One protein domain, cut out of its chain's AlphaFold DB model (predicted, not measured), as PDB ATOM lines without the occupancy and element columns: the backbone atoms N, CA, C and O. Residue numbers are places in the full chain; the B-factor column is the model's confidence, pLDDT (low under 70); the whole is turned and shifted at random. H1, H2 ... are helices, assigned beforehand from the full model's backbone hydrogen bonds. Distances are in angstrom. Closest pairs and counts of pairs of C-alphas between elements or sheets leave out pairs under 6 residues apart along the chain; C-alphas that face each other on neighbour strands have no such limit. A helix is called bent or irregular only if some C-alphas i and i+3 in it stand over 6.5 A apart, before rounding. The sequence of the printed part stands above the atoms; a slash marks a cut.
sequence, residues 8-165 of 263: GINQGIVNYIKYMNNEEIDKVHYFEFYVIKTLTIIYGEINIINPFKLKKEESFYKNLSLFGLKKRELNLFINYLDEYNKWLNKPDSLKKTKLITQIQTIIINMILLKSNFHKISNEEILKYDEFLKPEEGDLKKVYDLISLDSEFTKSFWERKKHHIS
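Overview. This is residues 8 to 165 of the 263 residues of an uncharacterized protein of Mollicutes bacterium (UniProt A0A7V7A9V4). Five helices, H2, H5, H6, H7 and H9, form an up-and-down bundle, each running against the one before it in the chain: H2 beside H5, then H6 beside H7, then H9 on the far side of these two. On the side of H2 away from H9, H1 crosses H2 and the short hairpin of H3 and H4 adds a further layer; H8 sits at the end of the bundle where H2 begins. The printed part has 158 residues with nine named helices, H1 to H9 in order, and no named strand: the class is all helix. It is compact, with a radius of gyration of the C-alphas of 15.0 A, and rounded, spanning 43 by 38 by 34 A.

Arrangement. Start at H1, residues 8 to 20, which touches H2, residues 27 to 43, about perpendicular at 81 degrees; their closest C-alphas, of Gly 12 and Phe 33, are 4.1 A apart. H2 is the hub, touching five helices; it is irregular, with C-alphas 28 and 31 8.1 A apart, and has a kink of 25 degrees near residue 34. Its residues 36 to 40 touch H3, residues 45 to 53, at a steep tilt of 58 degrees, closest at C-alphas 40 and 48, 6.0 A. H3 forms a hairpin with H4, residues 57 to 64, closest at C-alphas 51 and 60, 5.4 A. H5, residues 71 to 88, touches residues 8 to 9 of H1, closest at C-alphas 85 and 8, 5.2 A. H5 forms a hairpin with H6, residues 99 to 117, closest at C-alphas 77 and 103, 6.0 A. H6 touches H2, closest at C-alphas 111 and 42, 6.4 A. H7, residues 122 to 132, touches H2, closest at C-alphas 131 and 34, 6.6 A. H8, residues 138 to 146, only just touches H2, with 3 pairs of C-alphas within 8 A, closest at 139 and 31, 7.1 A. H9, residues 150 to 164, touches H6 the same way at a shallow tilt of 4 degrees, closest at C-alphas 164 and 115, 6.0 A. H9 and H2 are apart. Every O i to N i+4 pair is within hydrogen-bond range in H1, H4, H5 and H8, against 11 of 13 in H2, 3 of 5 in H3, 14 of 15 in H6, 6 of 7 in H7 and 7 of 11 in H9.

Along the chain. Find C-alpha 8 at (24.663, 22.374, 19.299), where H1 begins. H2 measures 24.4 A, H5 25.8 A and H6, the longest, 28.1 A from C-alpha 99 at (30.156, 33.316, 19.511). H9 ends at C-alpha 164, (53.257, 24.427, 21.710).

Size, cuts and confidence. The C-alphas of Pro 91 and Lys 119 are the two farthest apart, 44.3 A. The printed part has no cut, and no link is long. Mean pLDDT of the printed part is 87.3; look for values under 70 at residues 91 to 94 and residue 165.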
ATOM      1  N   GLY A   8      23.411  22.189  20.041       87.69
ATOM      2  CA  GLY A   8      24.663  22.374  19.299       87.69
ATOM      3  C   GLY A   8      25.634  21.195  19.442       87.69
ATOM      4  O   GLY A   8      26.153  20.681  18.456       87.69
ATOM      5  N   ILE A   9      25.846  20.708  20.665       90.81
ATOM      6  CA  ILE A   9      26.701  19.547  20.951       90.81
ATOM      7  C   ILE A   9      26.068  18.276  20.395       90.81
ATOM      8  O   ILE A   9      26.768  17.454  19.809       90.81
ATOM      9  N   ASN A  10      24.752  18.121  20.548       92.50
ATOM     10  CA  ASN A  10      24.021  16.975  20.024       92.50
ATOM     11  C   ASN A  10      24.182  16.869  18.501       92.50
ATOM     12  O   ASN A  10      24.638  15.839  18.006       92.50
ATOM     13  N   GLN A  11      23.902  17.950  17.769       90.69
ATOM     14  CA  GLN A  11      24.033  17.985  16.311       90.69
ATOM     15  C   GLN A  11      25.486  17.839  15.854       90.69
ATOM     16  O   GLN A  11      25.763  17.098  14.910       90.69
ATOM     17  N   GLY A  12      26.436  18.452  16.566       90.94
ATOM     18  CA  GLY A  12      27.861  18.275  16.293       90.94
ATOM     19  C   GLY A  12      28.311  16.814  16.403       90.94
ATOM     20  O   GLY A  12      29.025  16.323  15.528       90.94
ATOM     21  N   ILE A  13      27.873  16.090  17.443       91.88
ATOM     22  CA  ILE A  13      28.222  14.674  17.642       91.88
ATOM     23  C   ILE A  13      27.516  13.787  16.613       91.88
ATOM     24  O   ILE A  13      28.145  12.885  16.062       91.88
ATOM     25  N   VAL A  14      26.243  14.051  16.305       92.62
ATOM     26  CA  VAL A  14      25.506  13.318  15.266       92.62
ATOM     27  C   VAL A  14      26.191  13.467  13.905       92.62
ATOM     28  O   VAL A  14      26.436  12.462  13.241       92.62
ATOM     29  N   ASN A  15      26.574  14.685  13.514       92.00
ATOM     30  CA  ASN A  15      27.321  14.916  12.277       92.00
ATOM     31  C   ASN A  15      28.696  14.240  12.289       92.00
ATOM     32  O   ASN A  15      29.127  13.716  11.264       92.00
ATOM     33  N   TYR A  16      29.373  14.200  13.438       92.69
ATOM     34  CA  TYR A  16      30.636  13.476  13.558       92.69
ATOM     35  C   TYR A  16      30.460  11.964  13.357       92.69
ATOM     36  O   TYR A  16      31.251  11.343  12.656       92.69
ATOM     37  N   ILE A  17      29.397  11.368  13.904       91.56
ATOM     38  CA  ILE A  17      29.090   9.944  13.701       91.56
ATOM     39  C   ILE A  17      28.771   9.658  12.227       91.56
ATOM     40  O   ILE A  17      29.292   8.689  11.679       91.56
ATOM     41  N   LYS A  18      27.983  10.515  11.564       92.44
ATOM     42  CA  LYS A  18      27.717  10.408  10.117       92.44
ATOM     43  C   LYS A  18      29.007  10.439   9.301       92.44
ATOM     44  O   LYS A  18      29.212   9.584   8.447       92.44
ATOM     45  N   TYR A  19      29.908  11.367   9.624       91.44
ATOM     46  CA  TYR A  19      31.228  11.450   9.002       91.44
ATOM     47  C   TYR A  19      32.032  10.149   9.172       91.44
ATOM     48  O   TYR A  19      32.595   9.652   8.202       91.44
ATOM     49  N   MET A  20      32.028   9.551  10.369       89.25
ATOM     50  CA  MET A  20      32.698   8.267  10.626       89.25
ATOM     51  C   MET A  20      32.088   7.095   9.840       89.25
ATOM     52  O   MET A  20      32.794   6.145   9.509       89.25
ATOM     53  N   ASN A  21      30.796   7.169   9.513       90.06
ATOM     54  CA  ASN A  21      30.082   6.174   8.711       90.06
ATOM     55  C   ASN A  21      30.153   6.432   7.190       90.06
ATOM     56  O   ASN A  21      29.550   5.679   6.428       90.06
ATOM     57  N   ASN A  22      30.871   7.468   6.731       88.56
ATOM     58  CA  ASN A  22      30.864   7.950   5.340       88.56
ATOM     59  C   ASN A  22      29.469   8.376   4.829       88.56
ATOM     60  O   ASN A  22      29.163   8.248   3.643       88.56
ATOM     61  N   GLU A  23      28.620   8.885   5.720       89.62
ATOM     62  CA  GLU A  23      27.309   9.448   5.393       89.62
ATOM     63  C   GLU A  23      27.395  10.961   5.129       89.62
ATOM     64  O   GLU A  23      28.327  11.645   5.564       89.62
ATOM     65  N   GLU A  24      26.396  11.512   4.432       86.25
ATOM     66  CA  GLU A  24      26.326  12.951   4.170       86.25
ATOM     67  C   GLU A  24      26.081  13.743   5.466       86.25
ATOM     68  O   GLU A  24      25.134  13.496   6.220       86.25
ATOM     69  N   ILE A  25      26.957  14.716   5.722       88.44
ATOM     70  CA  ILE A  25      26.889  15.597   6.890       88.44
ATOM     71  C   ILE A  25      25.941  16.769   6.650       88.44
ATOM     72  O   ILE A  25      25.899  17.345   5.562       88.44
ATOM     73  N   ASP A  26      25.216  17.166   7.695       84.88
ATOM     74  CA  ASP A  26      24.360  18.345   7.620       84.88
ATOM     75  C   ASP A  26      25.216  19.617   7.618       84.88
ATOM     76  O   ASP A  26      25.865  19.959   8.613       84.88
ATOM     77  N   LYS A  27      25.204  20.323   6.484       83.56
ATOM     78  CA  LYS A  27      25.966  21.557   6.266       83.56
ATOM     79  C   LYS A  27      25.460  22.735   7.100       83.56
ATOM     80  O   LYS A  27      26.184  23.718   7.225       83.56
ATOM     81  N   VAL A  28      24.259  22.665   7.677       83.44
ATOM     82  CA  VAL A  28      23.756  23.700   8.594       83.44
ATOM     83  C   VAL A  28      24.569  23.691   9.889       83.44
ATOM     84  O   VAL A  28      25.021  24.740  10.338       83.44
ATOM     85  N   HIS A  29      24.858  22.503  10.421       86.25
ATOM     86  CA  HIS A  29      25.622  22.304  11.659       86.25
ATOM     87  C   HIS A  29      27.108  22.016  11.404       86.25
ATOM     88  O   HIS A  29      27.746  21.186  12.066       86.25
ATOM     89  N   TYR A  30      27.666  22.675  10.385       87.75
ATOM     90  CA  TYR A  30      29.047  22.465   9.958       87.75
ATOM     91  C   TYR A  30      30.032  22.920  11.035       87.75
ATOM     92  O   TYR A  30      31.001  22.229  11.329       87.75
ATOM     93  N   PHE A  31      29.777  24.063  11.675       89.94
ATOM     94  CA  PHE A  31      30.663  24.579  12.712       89.94
ATOM     95  C   PHE A  31      30.711  23.656  13.936       89.94
ATOM     96  O   PHE A  31      31.799  23.321  14.408       89.94
ATOM     97  N   GLU A  32      29.554  23.200  14.413       92.06
ATOM     98  CA  GLU A  32      29.445  22.284  15.547       92.06
ATOM     99  C   GLU A  32      30.154  20.957  15.261       92.06
ATOM    100  O   GLU A  32      30.852  20.436  16.130       92.06
ATOM    101  N   PHE A  33      30.059  20.449  14.027       92.75
ATOM    102  CA  PHE A  33      30.821  19.279  13.592       92.75
ATOM    103  C   PHE A  33      32.333  19.477  13.770       92.75
ATOM    104  O   PHE A  33      32.989  18.641  14.393       92.75
ATOM    105  N   TYR A  34      32.901  20.588  13.286       92.06
ATOM    106  CA  TYR A  34      34.339  20.836  13.437       92.06
ATOM    107  C   TYR A  34      34.758  21.069  14.891       92.06
ATOM    108  O   TYR A  34      35.868  20.685  15.271       92.06
ATOM    109  N   VAL A  35      33.885  21.646  15.722       93.50
ATOM    110  CA  VAL A  35      34.122  21.750  17.168       93.50
ATOM    111  C   VAL A  35      34.281  20.354  17.769       93.50
ATOM    112  O   VAL A  35      35.290  20.087  18.421       93.50
ATOM    113  N   ILE A  36      33.347  19.436  17.501       94.94
ATOM    114  CA  ILE A  36      33.428  18.057  18.001       94.94
ATOM    115  C   ILE A  36      34.638  17.321  17.419       94.94
ATOM    116  O   ILE A  36      35.385  16.705  18.178       94.94
ATOM    117  N   LYS A  37      34.905  17.447  16.111       93.62
ATOM    118  CA  LYS A  37      36.109  16.891  15.471       93.62
ATOM    119  C   LYS A  37      37.371  17.354  16.205       93.62
ATOM    120  O   LYS A  37      38.216  16.534  16.557       93.62
ATOM    121  N   THR A  38      37.469  18.637  16.536       93.88
ATOM    122  CA  THR A  38      38.617  19.186  17.274       93.88
ATOM    123  C   THR A  38      38.707  18.627  18.695       93.88
ATOM    124  O   THR A  38      39.785  18.220  19.125       93.88
ATOM    125  N   LEU A  39      37.584  18.507  19.411       93.75
ATOM    126  CA  LEU A  39      37.559  17.883  20.737       93.75
ATOM    127  C   LEU A  39      38.025  16.420  20.703       93.75
ATOM    128  O   LEU A  39      38.739  15.997  21.613       93.75
ATOM    129  N   THR A  40      37.680  15.657  19.660       93.62
ATOM    130  CA  THR A  40      38.135  14.261  19.513       93.62
ATOM    131  C   THR A  40      39.645  14.165  19.308       93.62
ATOM    132  O   THR A  40      40.258  13.215  19.783       93.62
ATOM    133  N   ILE A  41      40.272  15.169  18.690       92.25
ATOM    134  CA  ILE A  41      41.734  15.241  18.561       92.25
ATOM    135  C   ILE A  41      42.371  15.602  19.912       92.25
ATOM    136  O   ILE A  41      43.393  15.033  20.293       92.25
ATOM    137  N   ILE A  42      41.768  16.520  20.676       90.88
ATOM    138  CA  ILE A  42      42.296  16.944  21.981       90.88
ATOM    139  C   ILE A  42      42.200  15.802  23.002       90.88
ATOM    140  O   ILE A  42      43.212  15.411  23.580       90.88
ATOM    141  N   TYR A  43      41.001  15.261  23.213       90.94
ATOM    142  CA  TYR A  43      40.701  14.340  24.313       90.94
ATOM    143  C   TYR A  43      40.626  12.870  23.889       90.94
ATOM    144  O   TYR A  43      40.561  11.997  24.752       90.94
ATOM    145  N   GLY A  44      40.641  12.578  22.589       90.19
ATOM    146  CA  GLY A  44      40.418  11.242  22.040       90.19
ATOM    147  C   GLY A  44      38.943  10.976  21.733       90.19
ATOM    148  O   GLY A  44      38.045  11.381  22.473       90.19
ATOM    149  N   GLU A  45      38.688  10.246  20.648       91.12
ATOM    150  CA  GLU A  45      37.337   9.924  20.170       91.12
ATOM    151  C   GLU A  45      36.489   9.220  21.238       91.12
ATOM    152  O   GLU A  45      35.361   9.626  21.515       91.12
ATOM    153  N   ILE A  46      37.068   8.225  21.915       88.88
ATOM    154  CA  ILE A  46      36.425   7.459  22.994       88.88
ATOM    155  C   ILE A  46      35.862   8.392  24.072       88.88
ATOM    156  O   ILE A  46      34.730   8.212  24.524       88.88
ATOM    157  N   ASN A  47      36.621   9.416  24.460       90.25
ATOM    158  CA  ASN A  47      36.258  10.318  25.549       90.25
ATOM    159  C   ASN A  47      35.168  11.325  25.161       90.25
ATOM    160  O   ASN A  47      34.506  11.864  26.045       90.25
ATOM    161  N   ILE A  48      34.944  11.558  23.871       92.50
ATOM    162  CA  ILE A  48      33.909  12.475  23.381       92.50
ATOM    163  C   ILE A  48      32.643  11.709  22.980       92.50
ATOM    164  O   ILE A  48      31.538  12.106  23.348       92.50
ATOM    165  N   ILE A  49      32.788  10.574  22.292       92.06
ATOM    166  CA  ILE A  49      31.675   9.839  21.678       92.06
ATOM    167  C   ILE A  49      31.017   8.839  22.640       92.06
ATOM    168  O   ILE A  49      29.794   8.683  22.621       92.06
ATOM    169  N   ASN A  50      31.771   8.165  23.514       90.81
ATOM    170  CA  ASN A  50      31.164   7.183  24.423       90.81
ATOM    171  C   ASN A  50      30.210   7.804  25.454       90.81
ATOM    172  O   ASN A  50      29.149   7.215  25.671       90.81
ATOM    173  N   PRO A  51      30.506   8.967  26.071       91.50
ATOM    174  CA  PRO A  51      29.544   9.630  26.948       91.50
ATOM    175  C   PRO A  51      28.202   9.900  26.264       91.50
ATOM    176  O   PRO A  51      27.162   9.694  26.883       91.50
ATOM    177  N   PHE A  52      28.224  10.270  24.980       91.12
ATOM    178  CA  PHE A  52      27.022  10.475  24.174       91.12
ATOM    179  C   PHE A  52      26.243   9.172  23.957       91.12
ATOM    180  O   PHE A  52      25.058   9.100  24.277       91.12
ATOM    181  N   LYS A  53      26.915   8.101  23.508       88.94
ATOM    182  CA  LYS A  53      26.287   6.780  23.299       88.94
ATOM    183  C   LYS A  53      25.662   6.216  24.578       88.94
ATOM    184  O   LYS A  53      24.616   5.577  24.529       88.94
ATOM    185  N   LEU A  54      26.304   6.454  25.721       89.31
ATOM    186  CA  LEU A  54      25.849   5.997  27.034       89.31
ATOM    187  C   LEU A  54      24.878   6.971  27.718       89.31
ATOM    188  O   LEU A  54      24.438   6.676  28.828       89.31
ATOM    189  N   LYS A  55      24.578   8.125  27.102       87.88
ATOM    190  CA  LYS A  55      23.788   9.221  27.688       87.88
ATOM    191  C   LYS A  55      24.289   9.652  29.080       87.88
ATOM    192  O   LYS A  55      23.508   9.937  29.980       87.88
ATOM    193  N   LYS A  56      25.614   9.688  29.270       91.00
ATOM    194  CA  LYS A  56      26.277  10.103  30.518       91.00
ATOM    195  C   LYS A  56      26.897  11.493  30.379       91.00
ATOM    196  O   LYS A  56      28.096  11.619  30.135       91.00
ATOM    197  N   GLU A  57      26.095  12.533  30.581       90.69
ATOM    198  CA  GLU A  57      26.550  13.931  30.509       90.69
ATOM    199  C   GLU A  57      27.687  14.234  31.490       90.69
ATOM    200  O   GLU A  57      28.694  14.838  31.126       90.69
ATOM    201  N   GLU A  58      27.587  13.744  32.730       89.88
ATOM    202  CA  GLU A  58      28.633  13.940  33.739       89.88
ATOM    203  C   GLU A  58      29.999  13.420  33.284       89.88
ATOM    204  O   GLU A  58      31.029  14.029  33.582       89.88
ATOM    205  N   SER A  59      30.019  12.300  32.557       90.00
ATOM    206  CA  SER A  59      31.249  11.748  31.992       90.00
ATOM    207  C   SER A  59      31.817  12.661  30.912       90.00
ATOM    208  O   SER A  59      33.025  12.864  30.878       90.00
ATOM    209  N   PHE A  60      30.967  13.270  30.084       91.94
ATOM    210  CA  PHE A  60      31.400  14.235  29.076       91.94
ATOM    211  C   PHE A  60      32.059  15.462  29.719       91.94
ATOM    212  O   PHE A  60      33.178  15.822  29.358       91.94
ATOM    213  N   TYR A  61      31.424  16.053  30.737       91.69
ATOM    214  CA  TYR A  61      31.994  17.196  31.459       91.69
ATOM    215  C   TYR A  61      33.330  16.851  32.126       91.69
ATOM    216  O   TYR A  61      34.287  17.618  32.024       91.69
ATOM    217  N   LYS A  62      33.425  15.680  32.771       90.75
ATOM    218  CA  LYS A  62      34.676  15.203  33.382       90.75
ATOM    219  C   LYS A  62      35.779  15.022  32.340       90.75
ATOM    220  O   LYS A  62      36.910  15.430  32.590       90.75
ATOM    221  N   ASN A  63      35.441  14.483  31.171       90.62
ATOM    222  CA  ASN A  63      36.391  14.257  30.087       90.62
ATOM    223  C   ASN A  63      36.958  15.572  29.529       90.62
ATOM    224  O   ASN A  63      38.165  15.685  29.333       90.62
ATOM    225  N   LEU A  64      36.129  16.606  29.368       90.50
ATOM    226  CA  LEU A  64      36.602  17.932  28.943       90.50
ATOM    227  C   LEU A  64      37.507  18.618  29.984       90.50
ATOM    228  O   LEU A  64      38.340  19.458  29.639       90.50
ATOM    229  N   SER A  65      37.404  18.231  31.255       90.50
ATOM    230  CA  SER A  65      38.261  18.728  32.336       90.50
ATOM    231  C   SER A  65      39.541  17.911  32.566       90.50
ATOM    232  O   SER A  65      40.307  18.278  33.456       90.50
ATOM    233  N   LEU A  66      39.835  16.868  31.773       88.75
ATOM    234  CA  LEU A  66      41.005  15.987  31.974       88.75
ATOM    235  C   LEU A  66      42.343  16.738  32.047       88.75
ATOM    236  O   LEU A  66      43.177  16.418  32.886       88.75
ATOM    237  N   PHE A  67      42.531  17.766  31.216       87.38
ATOM    238  CA  PHE A  67      43.752  18.585  31.198       87.38
ATOM    239  C   PHE A  67      43.678  19.819  32.114       87.38
ATOM    240  O   PHE A  67      44.456  20.756  31.967       87.38
ATOM    241  N   GLY A  68      42.734  19.858  33.060       86.50
ATOM    242  CA  GLY A  68      42.640  20.934  34.051       86.50
ATOM    243  C   GLY A  68      41.838  22.162  33.609       86.50
ATOM    244  O   GLY A  68      42.021  23.242  34.174       86.50
ATOM    245  N   LEU A  69      40.934  22.023  32.633       91.00
ATOM    246  CA  LEU A  69      40.015  23.103  32.260       91.00
ATOM    247  C   LEU A  69      39.112  23.464  33.448       91.00
ATOM    248  O   LEU A  69      38.429  22.603  34.015       91.00
ATOM    249  N   LYS A  70      39.078  24.751  33.814       92.12
ATOM    250  CA  LYS A  70      38.289  25.228  34.956       92.12
ATOM    251  C   LYS A  70      36.799  25.044  34.683       92.12
ATOM    252  O   LYS A  70      36.313  25.376  33.605       92.12
ATOM    253  N   LYS A  71      36.037  24.657  35.713       90.19
ATOM    254  CA  LYS A  71      34.571  24.487  35.628       90.19
ATOM    255  C   LYS A  71      33.853  25.711  35.043       90.19
ATOM    256  O   LYS A  71      32.917  25.569  34.269       90.19
ATOM    257  N   ARG A  72      34.315  26.922  35.379       92.06
ATOM    258  CA  ARG A  72      33.775  28.169  34.815       92.06
ATOM    259  C   ARG A  72      33.955  28.246  33.294       92.06
ATOM    260  O   ARG A  72      33.017  28.628  32.609       92.06
ATOM    261  N   GLU A  73      35.137  27.916  32.781       91.38
ATOM    262  CA  GLU A  73      35.426  27.957  31.339       91.38
ATOM    263  C   GLU A  73      34.675  26.858  30.591       91.38
ATOM    264  O   GLU A  73      34.136  27.115  29.520       91.38
ATOM    265  N   LEU A  74      34.562  25.671  31.195       92.38
ATOM    266  CA  LEU A  74      33.731  24.589  30.677       92.38
ATOM    267  C   LEU A  74      32.269  25.033  30.530       92.38
ATOM    268  O   LEU A  74      31.699  24.914  29.454       92.38
ATOM    269  N   ASN A  75      31.676  25.603  31.579       92.44
ATOM    270  CA  ASN A  75      30.292  26.073  31.520       92.44
ATOM    271  C   ASN A  75      30.100  27.169  30.459       92.44
ATOM    272  O   ASN A  75      29.106  27.153  29.743       92.44
ATOM    273  N   LEU A  76      31.059  28.094  30.328       93.88
ATOM    274  CA  LEU A  76      31.024  29.114  29.275       93.88
ATOM    275  C   LEU A  76      31.061  28.487  27.880       93.88
ATOM    276  O   LEU A  76      30.283  28.885  27.024       93.88
ATOM    277  N   PHE A  77      31.915  27.488  27.660       94.94
ATOM    278  CA  PHE A  77      31.996  26.772  26.390       94.94
ATOM    279  C   PHE A  77      30.668  26.110  26.005       94.94
ATOM    280  O   PHE A  77      30.185  26.297  24.890       94.94
ATOM    281  N   ILE A  78      30.057  25.382  26.943       93.62
ATOM    282  CA  ILE A  78      28.768  24.711  26.730       93.62
ATOM    283  C   ILE A  78      27.672  25.743  26.437       93.62
ATOM    284  O   ILE A  78      26.905  25.569  25.491       93.62
ATOM    285  N   ASN A  79      27.638  26.842  27.192       93.00
ATOM    286  CA  ASN A  79      26.668  27.916  26.987       93.00
ATOM    287  C   ASN A  79      26.855  28.610  25.634       93.00
ATOM    288  O   ASN A  79      25.871  28.850  24.947       93.00
ATOM    289  N   TYR A  80      28.089  28.893  25.209       93.56
ATOM    290  CA  TYR A  80      28.330  29.525  23.911       93.56
ATOM    291  C   TYR A  80      27.923  28.631  22.740       93.56
ATOM    292  O   TYR A  80      27.416  29.146  21.747       93.56
ATOM    293  N   LEU A  81      28.094  27.309  22.846       91.88
ATOM    294  CA  LEU A  81      27.598  26.371  21.833       91.88
ATOM    295  C   LEU A  81      26.066  26.327  21.775       91.88
ATOM    296  O   LEU A  81      25.498  26.287  20.684       91.88
ATOM    297  N   ASP A  82      25.398  26.377  22.926       91.81
ATOM    298  CA  ASP A  82      23.937  26.462  22.987       91.81
ATOM    299  C   ASP A  82      23.424  27.796  22.415       91.81
ATOM    300  O   ASP A  82      22.520  27.830  21.580       91.81
ATOM    301  N   GLU A  83      24.047  28.914  22.794       90.94
ATOM    302  CA  GLU A  83      23.741  30.241  22.256       90.94
ATOM    303  C   GLU A  83      23.998  30.328  20.750       90.94
ATOM    304  O   GLU A  83      23.218  30.964  20.040       90.94
ATOM    305  N   TYR A  84      25.054  29.677  20.252       90.62
ATOM    306  CA  TYR A  84      25.355  29.607  18.824       90.62
ATOM    307  C   TYR A  84      24.245  28.882  18.067       90.62
ATOM    308  O   TYR A  84      23.723  29.422  17.094       90.62
ATOM    309  N   ASN A  85      23.823  27.713  18.550       89.00
ATOM    310  CA  ASN A  85      22.738  26.962  17.928       89.00
ATOM    311  C   ASN A  85      21.412  27.746  17.955       89.00
ATOM    312  O   ASN A  85      20.707  27.839  16.950       89.00
ATOM    313  N   LYS A  86      21.103  28.406  19.078       89.00
ATOM    314  CA  LYS A  86      19.943  29.304  19.188       89.00
ATOM    315  C   LYS A  86      20.034  30.491  18.238       89.00
ATOM    316  O   LYS A  86      19.012  30.931  17.727       89.00
ATOM    317  N   TRP A  87      21.224  31.051  18.035       88.62
ATOM    318  CA  TRP A  87      21.448  32.131  17.079       88.62
ATOM    319  C   TRP A  87      21.251  31.639  15.641       88.62
ATOM    320  O   TRP A  87      20.564  32.315  14.883       88.62
ATOM    321  N   LEU A  88      21.747  30.448  15.298       85.12
ATOM    322  CA  LEU A  88      21.603  29.846  13.971       85.12
ATOM    323  C   LEU A  88      20.128  29.634  13.593       85.12
ATOM    324  O   LEU A  88      19.717  29.950  12.481       85.12
ATOM    325  N   ASN A  89      19.319  29.187  14.554       83.38
ATOM    326  CA  ASN A  89      17.895  28.906  14.372       83.38
ATOM    327  C   ASN A  89      16.976  30.140  14.495       83.38
ATOM    328  O   ASN A  89      15.752  30.006  14.446       83.38
ATOM    329  N   LYS A  90      17.521  31.355  14.671       84.62
ATOM    330  CA  LYS A  90      16.710  32.583  14.713       84.62
ATOM    331  C   LYS A  90      16.380  33.078  13.298       84.62
ATOM    332  O   LYS A  90      17.295  33.208  12.489       84.62
ATOM    333  N   PRO A  91      15.122  33.476  13.029       60.50
ATOM    334  CA  PRO A  91      14.702  33.962  11.712       60.50
ATOM    335  C   PRO A  91      15.403  35.258  11.249       60.50
ATOM    336  O   PRO A  91      15.510  35.477  10.050       60.50
ATOM    337  N   ASP A  92      15.947  36.068  12.171       61.44
ATOM    338  CA  ASP A  92      16.662  37.333  11.883       61.44
ATOM    339  C   ASP A  92      18.197  37.247  12.052       61.44
ATOM    340  O   ASP A  92      18.883  38.250  12.280       61.44
ATOM    341  N   SER A  93      18.782  36.050  11.988       62.62
ATOM    342  CA  SER A  93      20.199  35.801  12.314       62.62
ATOM    343  C   SER A  93      21.229  36.343  11.307       62.62
ATOM    344  O   SER A  93      22.408  36.033  11.405       62.62
ATOM    345  N   LEU A  94      20.857  37.247  10.397       63.84
ATOM    346  CA  LEU A  94      21.753  37.822   9.377       63.84
ATOM    347  C   LEU A  94      22.928  38.647   9.945       63.84
ATOM    348  O   LEU A  94      23.821  39.061   9.205       63.84
ATOM    349  N   LYS A  95      22.940  38.928  11.254       77.00
ATOM    350  CA  LYS A  95      24.009  39.689  11.910       77.00
ATOM    351  C   LYS A  95      25.149  38.780  12.345       77.00
ATOM    352  O   LYS A  95      24.944  37.877  13.152       77.00
ATOM    353  N   LYS A  96      26.361  39.125  11.905       83.12
ATOM    354  CA  LYS A  96      27.620  38.524  12.362       83.12
ATOM    355  C   LYS A  96      27.689  38.417  13.890       83.12
ATOM    356  O   LYS A  96      27.264  39.323  14.609       83.12
ATOM    357  N   THR A  97      28.264  37.324  14.381       84.31
ATOM    358  CA  THR A  97      28.333  36.984  15.808       84.31
ATOM    359  C   THR A  97      29.773  36.850  16.307       84.31
ATOM    360  O   THR A  97      30.692  36.544  15.547       84.31
ATOM    361  N   LYS A  98      29.970  37.071  17.614       87.88
ATOM    362  CA  LYS A  98      31.239  36.827  18.326       87.88
ATOM    363  C   LYS A  98      31.330  35.420  18.930       87.88
ATOM    364  O   LYS A  98      32.393  35.044  19.419       87.88
ATOM    365  N   LEU A  99      30.242  34.642  18.885       89.44
ATOM    366  CA  LEU A  99      30.156  33.316  19.511       89.44
ATOM    367  C   LEU A  99      31.200  32.341  18.948       89.44
ATOM    368  O   LEU A  99      31.839  31.626  19.713       89.44
ATOM    369  N   ILE A 100      31.451  32.381  17.633       89.69
ATOM    370  CA  ILE A 100      32.487  31.560  16.981       89.69
ATOM    371  C   ILE A 100      33.860  31.836  17.604       89.69
ATOM    372  O   ILE A 100      34.523  30.917  18.083       89.69
ATOM    373  N   THR A 101      34.258  33.108  17.664       90.00
ATOM    374  CA  THR A 101      35.542  33.540  18.229       90.00
ATOM    375  C   THR A 101      35.676  33.142  19.703       90.00
ATOM    376  O   THR A 101      36.741  32.701  20.136       90.00
ATOM    377  N   GLN A 102      34.596  33.245  20.484       92.25
ATOM    378  CA  GLN A 102      34.580  32.853  21.898       92.25
ATOM    379  C   GLN A 102      34.778  31.342  22.080       92.25
ATOM    380  O   GLN A 102      35.608  30.928  22.889       92.25
ATOM    381  N   ILE A 103      34.080  30.522  21.289       93.38
ATOM    382  CA  ILE A 103      34.213  29.059  21.298       93.38
ATOM    383  C   ILE A 103      35.633  28.652  20.888       93.38
ATOM    384  O   ILE A 103      36.285  27.890  21.602       93.38
ATOM    385  N   GLN A 104      36.150  29.211  19.791       92.94
ATOM    386  CA  GLN A 104      37.508  28.934  19.318       92.94
ATOM    387  C   GLN A 104      38.574  29.330  20.346       92.94
ATOM    388  O   GLN A 104      39.531  28.588  20.551       92.94
ATOM    389  N   THR A 105      38.401  30.457  21.043       92.38
ATOM    390  CA  THR A 105      39.333  30.896  22.095       92.38
ATOM    391  C   THR A 105      39.415  29.876  23.232       92.38
ATOM    392  O   THR A 105      40.509  29.564  23.704       92.38
ATOM    393  N   ILE A 106      38.278  29.313  23.657       93.44
ATOM    394  CA  ILE A 106      38.273  28.279  24.698       93.44
ATOM    395  C   ILE A 106      38.924  26.987  24.185       93.44
ATOM    396  O   ILE A 106      39.700  26.374  24.914       93.44
ATOM    397  N   ILE A 107      38.687  26.606  22.928       94.19
ATOM    398  CA  ILE A 107      39.340  25.442  22.310       94.19
ATOM    399  C   ILE A 107      40.862  25.631  22.255       94.19
ATOM    400  O   ILE A 107      41.601  24.716  22.611       94.19
ATOM    401  N   ILE A 108      41.353  26.822  21.904       92.75
ATOM    402  CA  ILE A 108      42.790  27.137  21.949       92.75
ATOM    403  C   ILE A 108      43.339  26.947  23.367       92.75
ATOM    404  O   ILE A 108      44.396  26.341  23.539       92.75
ATOM    405  N   ASN A 109      42.610  27.393  24.394       92.06
ATOM    406  CA  ASN A 109      43.008  27.154  25.782       92.06
ATOM    407  C   ASN A 109      43.036  25.653  26.120       92.06
ATOM    408  O   ASN A 109      43.976  25.209  26.774       92.06
ATOM    409  N   MET A 110      42.072  24.855  25.651       93.19
ATOM    410  CA  MET A 110      42.073  23.394  25.832       93.19
ATOM    411  C   MET A 110      43.296  22.731  25.175       93.19
ATOM    412  O   MET A 110      43.911  21.850  25.775       93.19
ATOM    413  N   ILE A 111      43.693  23.180  23.980       92.12
ATOM    414  CA  ILE A 111      44.893  22.691  23.277       92.12
ATOM    415  C   ILE A 111      46.163  23.048  24.061       92.12
ATOM    416  O   ILE A 111      47.020  22.192  24.261       92.12
ATOM    417  N   LEU A 112      46.272  24.285  24.553       89.81
ATOM    418  CA  LEU A 112      47.405  24.725  25.378       89.81
ATOM    419  C   LEU A 112      47.493  23.965  26.705       89.81
ATOM    420  O   LEU A 112      48.577  23.660  27.193       89.81
ATOM    421  N   LEU A 113      46.349  23.638  27.302       89.19
ATOM    422  CA  LEU A 113      46.316  22.789  28.485       89.19
ATOM    423  C   LEU A 113      46.823  21.385  28.152       89.19
ATOM    424  O   LEU A 113      47.681  20.880  28.869       89.19
ATOM    425  N   LYS A 114      46.382  20.789  27.037       89.50
ATOM    426  CA  LYS A 114      46.895  19.495  26.560       89.50
ATOM    427  C   LYS A 114      48.409  19.528  26.334       89.50
ATOM    428  O   LYS A 114      49.079  18.589  26.764       89.50
ATOM    429  N   SER A 115      48.955  20.589  25.728       87.50
ATOM    430  CA  SER A 115      50.398  20.689  25.448       87.50
ATOM    431  C   SER A 115      51.272  20.668  26.702       87.50
ATOM    432  O   SER A 115      52.431  20.276  26.629       87.50
ATOM    433  N   ASN A 116      50.723  21.048  27.860       85.00
ATOM    434  CA  ASN A 116      51.446  20.977  29.132       85.00
ATOM    435  C   ASN A 116      51.643  19.536  29.629       85.00
ATOM    436  O   ASN A 116      52.548  19.286  30.420       85.00
ATOM    437  N   PHE A 117      50.797  18.598  29.193       82.31
ATOM    438  CA  PHE A 117      50.850  17.193  29.610       82.31
ATOM    439  C   PHE A 117      51.368  16.267  28.506       82.31
ATOM    440  O   PHE A 117      51.962  15.236  28.807       82.31
ATOM    441  N   HIS A 118      51.139  16.614  27.238       83.56
ATOM    442  CA  HIS A 118      51.482  15.790  26.083       83.56
ATOM    443  C   HIS A 118      52.164  16.624  25.005       83.56
ATOM    444  O   HIS A 118      51.722  17.724  24.679       83.56
ATOM    445  N   LYS A 119      53.204  16.062  24.382       82.62
ATOM    446  CA  LYS A 119      53.807  16.665  23.194       82.62
ATOM    447  C   LYS A 119      52.800  16.608  22.046       82.62
ATOM    448  O   LYS A 119      52.363  15.524  21.674       82.62
ATOM    449  N   ILE A 120      52.461  17.767  21.493       84.94
ATOM    450  CA  ILE A 120      51.578  17.858  20.331       84.94
ATOM    451  C   ILE A 120      52.411  17.599  19.073       84.94
ATOM    452  O   ILE A 120      53.455  18.219  18.866       84.94
ATOM    453  N   SER A 121      51.968  16.647  18.260       85.94
ATOM    454  CA  SER A 121      52.602  16.305  16.988       85.94
ATOM    455  C   SER A 121      52.313  17.351  15.906       85.94
ATOM    456  O   SER A 121      51.313  18.068  15.953       85.94
ATOM    457  N   ASN A 122      53.165  17.405  14.879       84.81
ATOM    458  CA  ASN A 122      52.934  18.285  13.730       84.81
ATOM    459  C   ASN A 122      51.635  17.932  12.984       84.81
ATOM    460  O   ASN A 122      50.954  18.823  12.490       84.81
ATOM    461  N   GLU A 123      51.252  16.653  12.950       87.00
ATOM    462  CA  GLU A 123      49.987  16.215  12.350       87.00
ATOM    463  C   GLU A 123      48.768  16.750  13.110       87.00
ATOM    464  O   GLU A 123      47.788  17.175  12.501       87.00
ATOM    465  N   GLU A 124      48.814  16.761  14.445       86.50
ATOM    466  CA  GLU A 124      47.757  17.367  15.258       86.50
ATOM    467  C   GLU A 124      47.685  18.878  15.047       86.50
ATOM    468  O   GLU A 124      46.588  19.420  14.940       86.50
ATOM    469  N   ILE A 125      48.837  19.547  14.935       88.00
ATOM    470  CA  ILE A 125      48.906  20.981  14.639       88.00
ATOM    471  C   ILE A 125      48.213  21.296  13.311       88.00
ATOM    472  O   ILE A 125      47.397  22.212  13.280       88.00
ATOM    473  N   LEU A 126      48.464  20.519  12.252       88.38
ATOM    474  CA  LEU A 126      47.792  20.704  10.961       88.38
ATOM    475  C   LEU A 126      46.270  20.554  11.086       88.38
ATOM    476  O   LEU A 126      45.520  21.370  10.558       88.38
ATOM    477  N   LYS A 127      45.801  19.566  11.856       89.81
ATOM    478  CA  LYS A 127      44.362  19.387  12.104       89.81
ATOM    479  C   LYS A 127      43.755  20.529  12.925       89.81
ATOM    480  O   LYS A 127      42.586  20.856  12.738       89.81
ATOM    481  N   TYR A 128      44.512  21.138  13.838       90.69
ATOM    482  CA  TYR A 128      44.065  22.337  14.551       90.69
ATOM    483  C   TYR A 128      44.063  23.570  13.643       90.69
ATOM    484  O   TYR A 128      43.141  24.379  13.733       90.69
ATOM    485  N   ASP A 129      45.046  23.693  12.746       89.06
ATOM    486  CA  ASP A 129      45.107  24.756  11.743       89.06
ATOM    487  C   ASP A 129      43.875  24.705  10.820       89.06
ATOM    488  O   ASP A 129      43.259  25.744  10.596       89.06
ATOM    489  N   GLU A 130      43.423  23.516  10.388       88.81
ATOM    490  CA  GLU A 130      42.186  23.349   9.598       88.81
ATOM    491  C   GLU A 130      40.958  24.000  10.255       88.81
ATOM    492  O   GLU A 130      40.092  24.534   9.564       88.81
ATOM    493  N   PHE A 131      40.865  23.956  11.587       89.50
ATOM    494  CA  PHE A 131      39.737  24.511  12.333       89.50
ATOM    495  C   PHE A 131      39.935  25.983  12.714       89.50
ATOM    496  O   PHE A 131      39.001  26.779  12.645       89.50
ATOM    497  N   LEU A 132      41.136  26.364  13.148       87.62
ATOM    498  CA  LEU A 132      41.412  27.691  13.708       87.62
ATOM    499  C   LEU A 132      41.828  28.714  12.645       87.62
ATOM    500  O   LEU A 132      41.603  29.914  12.819       87.62
ATOM    501  N   LYS A 133      42.412  28.243  11.543       86.25
ATOM    502  CA  LYS A 133      42.869  29.036  10.402       86.25
ATOM    503  C   LYS A 133      42.539  28.306   9.089       86.25
ATOM    504  O   LYS A 133      43.443  27.928   8.348       86.25
ATOM    505  N   PRO A 134      41.248  28.129   8.755       83.44
ATOM    506  CA  PRO A 134      40.888  27.560   7.465       83.44
ATOM    507  C   PRO A 134      41.303  28.525   6.345       83.44
ATOM    508  O   PRO A 134      40.774  29.634   6.231       83.44
ATOM    509  N   GLU A 135      42.272  28.114   5.526       76.69
ATOM    510  CA  GLU A 135      42.742  28.890   4.370       76.69
ATOM    511  C   GLU A 135      41.817  28.713   3.157       76.69
ATOM    512  O   GLU A 135      41.607  29.660   2.390       76.69
ATOM    513  N   GLU A 136      41.176  27.547   3.048       73.69
ATOM    514  CA  GLU A 136      40.258  27.161   1.974       73.69
ATOM    515  C   GLU A 136      39.106  26.283   2.502       73.69
ATOM    516  O   GLU A 136      39.113  25.827   3.647       73.69
ATOM    517  N   GLY A 137      38.087  26.060   1.665       78.75
ATOM    518  CA  GLY A 137      36.971  25.154   1.960       78.75
ATOM    519  C   GLY A 137      35.729  25.808   2.575       78.75
ATOM    520  O   GLY A 137      35.616  27.028   2.714       78.75
ATOM    521  N   ASP A 138      34.752  24.970   2.917       80.19
ATOM    522  CA  ASP A 138      33.426  25.426   3.351       80.19
ATOM    523  C   ASP A 138      33.435  26.050   4.753       80.19
ATOM    524  O   ASP A 138      32.673  26.980   5.013       80.19
ATOM    525  N   LEU A 139      34.362  25.647   5.629       83.06
ATOM    526  CA  LEU A 139      34.503  26.247   6.960       83.06
ATOM    527  C   LEU A 139      34.961  27.713   6.887       83.06
ATOM    528  O   LEU A 139      34.468  28.553   7.638       83.06
ATOM    529  N   LYS A 140      35.845  28.047   5.937       84.69
ATOM    530  CA  LYS A 140      36.239  29.438   5.678       84.69
ATOM    531  C   LYS A 140      35.038  30.282   5.261       84.69
ATOM    532  O   LYS A 140      34.834  31.356   5.818       84.69
ATOM    533  N   LYS A 141      34.199  29.769   4.351       82.75
ATOM    534  CA  LYS A 141      32.967  30.460   3.930       82.75
ATOM    535  C   LYS A 141      32.046  30.713   5.122       82.75
ATOM    536  O   LYS A 141      31.551  31.823   5.281       82.75
ATOM    537  N   VAL A 142      31.863  29.713   5.991       84.06
ATOM    538  CA  VAL A 142      31.084  29.852   7.232       84.06
ATOM    539  C   VAL A 142      31.653  30.972   8.109       84.06
ATOM    540  O   VAL A 142      30.900  31.816   8.590       84.06
ATOM    541  N   TYR A 143      32.975  31.040   8.284       85.75
ATOM    542  CA  TYR A 143      33.609  32.086   9.091       85.75
ATOM    543  C   TYR A 143      33.492  33.475   8.475       85.75
ATOM    544  O   TYR A 143      33.179  34.420   9.197       85.75
ATOM    545  N   ASP A 144      33.679  33.611   7.168       83.25
ATOM    546  CA  ASP A 144      33.592  34.904   6.488       83.25
ATOM    547  C   ASP A 144      32.164  35.477   6.534       83.25
ATOM    548  O   ASP A 144      31.976  36.689   6.715       83.25
ATOM    549  N   LEU A 145      31.159  34.599   6.445       81.56
ATOM    550  CA  LEU A 145      29.740  34.950   6.506       81.56
ATOM    551  C   LEU A 145      29.281  35.294   7.930       81.56
ATOM    552  O   LEU A 145      28.602  36.300   8.129       81.56
ATOM    553  N   ILE A 146      29.655  34.478   8.919       83.06
ATOM    554  CA  ILE A 146      29.041  34.502  10.255       83.06
ATOM    555  C   ILE A 146      29.909  35.210  11.298       83.06
ATOM    556  O   ILE A 146      29.383  35.824  12.230       83.06
ATOM    557  N   SER A 147      31.235  35.142  11.185       82.00
ATOM    558  CA  SER A 147      32.124  35.689  12.208       82.00
ATOM    559  C   SER A 147      32.259  37.204  12.083       82.00
ATOM    560  O   SER A 147      32.479  37.754  10.998       82.00
ATOM    561  N   LEU A 148      32.146  37.882  13.226       81.88
ATOM    562  CA  LEU A 148      32.432  39.311  13.345       81.88
ATOM    563  C   LEU A 148      33.942  39.599  13.353       81.88
ATOM    564  O   LEU A 148      34.355  40.646  12.872       81.88
ATOM    565  N   ASP A 149      34.744  38.679  13.891       78.75
ATOM    566  CA  ASP A 149      36.160  38.900  14.217       78.75
ATOM    567  C   ASP A 149      36.993  37.661  13.837       78.75
ATOM    568  O   ASP A 149      37.658  37.026  14.660       78.75
ATOM    569  N   SER A 150      36.899  37.248  12.568       72.12
ATOM    570  CA  SER A 150      37.558  36.034  12.061       72.12
ATOM    571  C   SER A 150      39.085  36.115  12.106       72.12
ATOM    572  O   SER A 150      39.748  35.088  12.255       72.12
ATOM    573  N   GLU A 151      39.654  37.318  12.028       81.06
ATOM    574  CA  GLU A 151      41.105  37.516  12.036       81.06
ATOM    575  C   GLU A 151      41.710  37.413  13.444       81.06
ATOM    576  O   GLU A 151      42.855  36.981  13.613       81.06
ATOM    577  N   PHE A 152      40.921  37.739  14.478       85.00
ATOM    578  CA  PHE A 152      41.369  37.663  15.866       85.00
ATOM    579  C   PHE A 152      41.796  36.242  16.236       85.00
ATOM    580  O   PHE A 152      42.891  36.059  16.775       85.00
ATOM    581  N   THR A 153      40.970  35.234  15.927       82.38
ATOM    582  CA  THR A 153      41.267  33.834  16.265       82.38
ATOM    583  C   THR A 153      42.536  33.355  15.572       82.38
ATOM    584  O   THR A 153      43.385  32.758  16.231       82.38
ATOM    585  N   LYS A 154      42.704  33.655  14.277       86.06
ATOM    586  CA  LYS A 154      43.891  33.256  13.501       86.06
ATOM    587  C   LYS A 154      45.161  33.819  14.123       86.06
ATOM    588  O   LYS A 154      46.078  33.082  14.471       86.06
ATOM    589  N   SER A 155      45.164  35.130  14.354       86.00
ATOM    590  CA  SER A 155      46.288  35.825  14.976       86.00
ATOM    591  C   SER A 155      46.564  35.318  16.394       86.00
ATOM    592  O   SER A 155      47.715  35.224  16.815       86.00
ATOM    593  N   PHE A 156      45.517  35.009  17.164       87.00
ATOM    594  CA  PHE A 156      45.657  34.470  18.512       87.00
ATOM    595  C   PHE A 156      46.245  33.057  18.503       87.00
ATOM    596  O   PHE A 156      47.153  32.785  19.288       87.00
ATOM    597  N   TRP A 157      45.787  32.191  17.599       90.25
ATOM    598  CA  TRP A 157      46.306  30.838  17.442       90.25
ATOM    599  C   TRP A 157      47.778  30.831  17.029       90.25
ATOM    600  O   TRP A 157      48.570  30.184  17.704       90.25
ATOM    601  N   GLU A 158      48.175  31.611  16.020       87.50
ATOM    602  CA  GLU A 158      49.576  31.682  15.568       87.50
ATOM    603  C   GLU A 158      50.519  32.099  16.709       87.50
ATOM    604  O   GLU A 158      51.536  31.455  16.964       87.50
ATOM    605  N   ARG A 159      50.128  33.104  17.508       86.50
ATOM    606  CA  ARG A 159      50.897  33.489  18.705       86.50
ATOM    607  C   ARG A 159      51.020  32.345  19.710       86.50
ATOM    608  O   ARG A 159      52.053  32.201  20.357       86.50
ATOM    609  N   LYS A 160      49.961  31.553  19.886       85.62
ATOM    610  CA  LYS A 160      49.915  30.457  20.861       85.62
ATOM    611  C   LYS A 160      50.618  29.190  20.382       85.62
ATOM    612  O   LYS A 160      51.219  28.502  21.202       85.62
ATOM    613  N   LYS A 161      50.646  28.940  19.079       83.56
ATOM    614  CA  LYS A 161      51.349  27.830  18.426       83.56
ATOM    615  C   LYS A 161      52.853  27.825  18.711       83.56
ATOM    616  O   LYS A 161      53.437  26.759  18.912       83.56
ATOM    617  N   HIS A 162      53.467  29.003  18.847       74.75
ATOM    618  CA  HIS A 162      54.865  29.131  19.274       74.75
ATOM    619  C   HIS A 162      55.142  28.576  20.680       74.75
ATOM    620  O   HIS A 162      56.257  28.145  20.944       74.75
ATOM    621  N   HIS A 163      54.147  28.546  21.572       70.94
ATOM    622  CA  HIS A 163      54.293  27.956  22.907       70.94
ATOM    623  C   HIS A 163      54.110  26.431  22.922       70.94
ATOM    624  O   HIS A 163      54.470  25.789  23.903       70.94
ATOM    625  N   ILE A 164      53.531  25.864  21.860       72.06
ATOM    626  CA  ILE A 164      53.257  24.427  21.710       72.06
ATOM    627  C   ILE A 164      54.394  23.725  20.963       72.06
ATOM    628  O   ILE A 164      54.691  22.559  21.229       72.06
ATOM    629  N   SER A 165      55.016  24.428  20.014       57.78
ATOM    630  CA  SER A 165      56.137  23.899  19.242       57.78
ATOM    631  C   SER A 165      57.273  23.490  20.183       57.78
ATOM    632  O   SER A 165      57.535  24.206  21.154       57.78
TER     633      SER A 165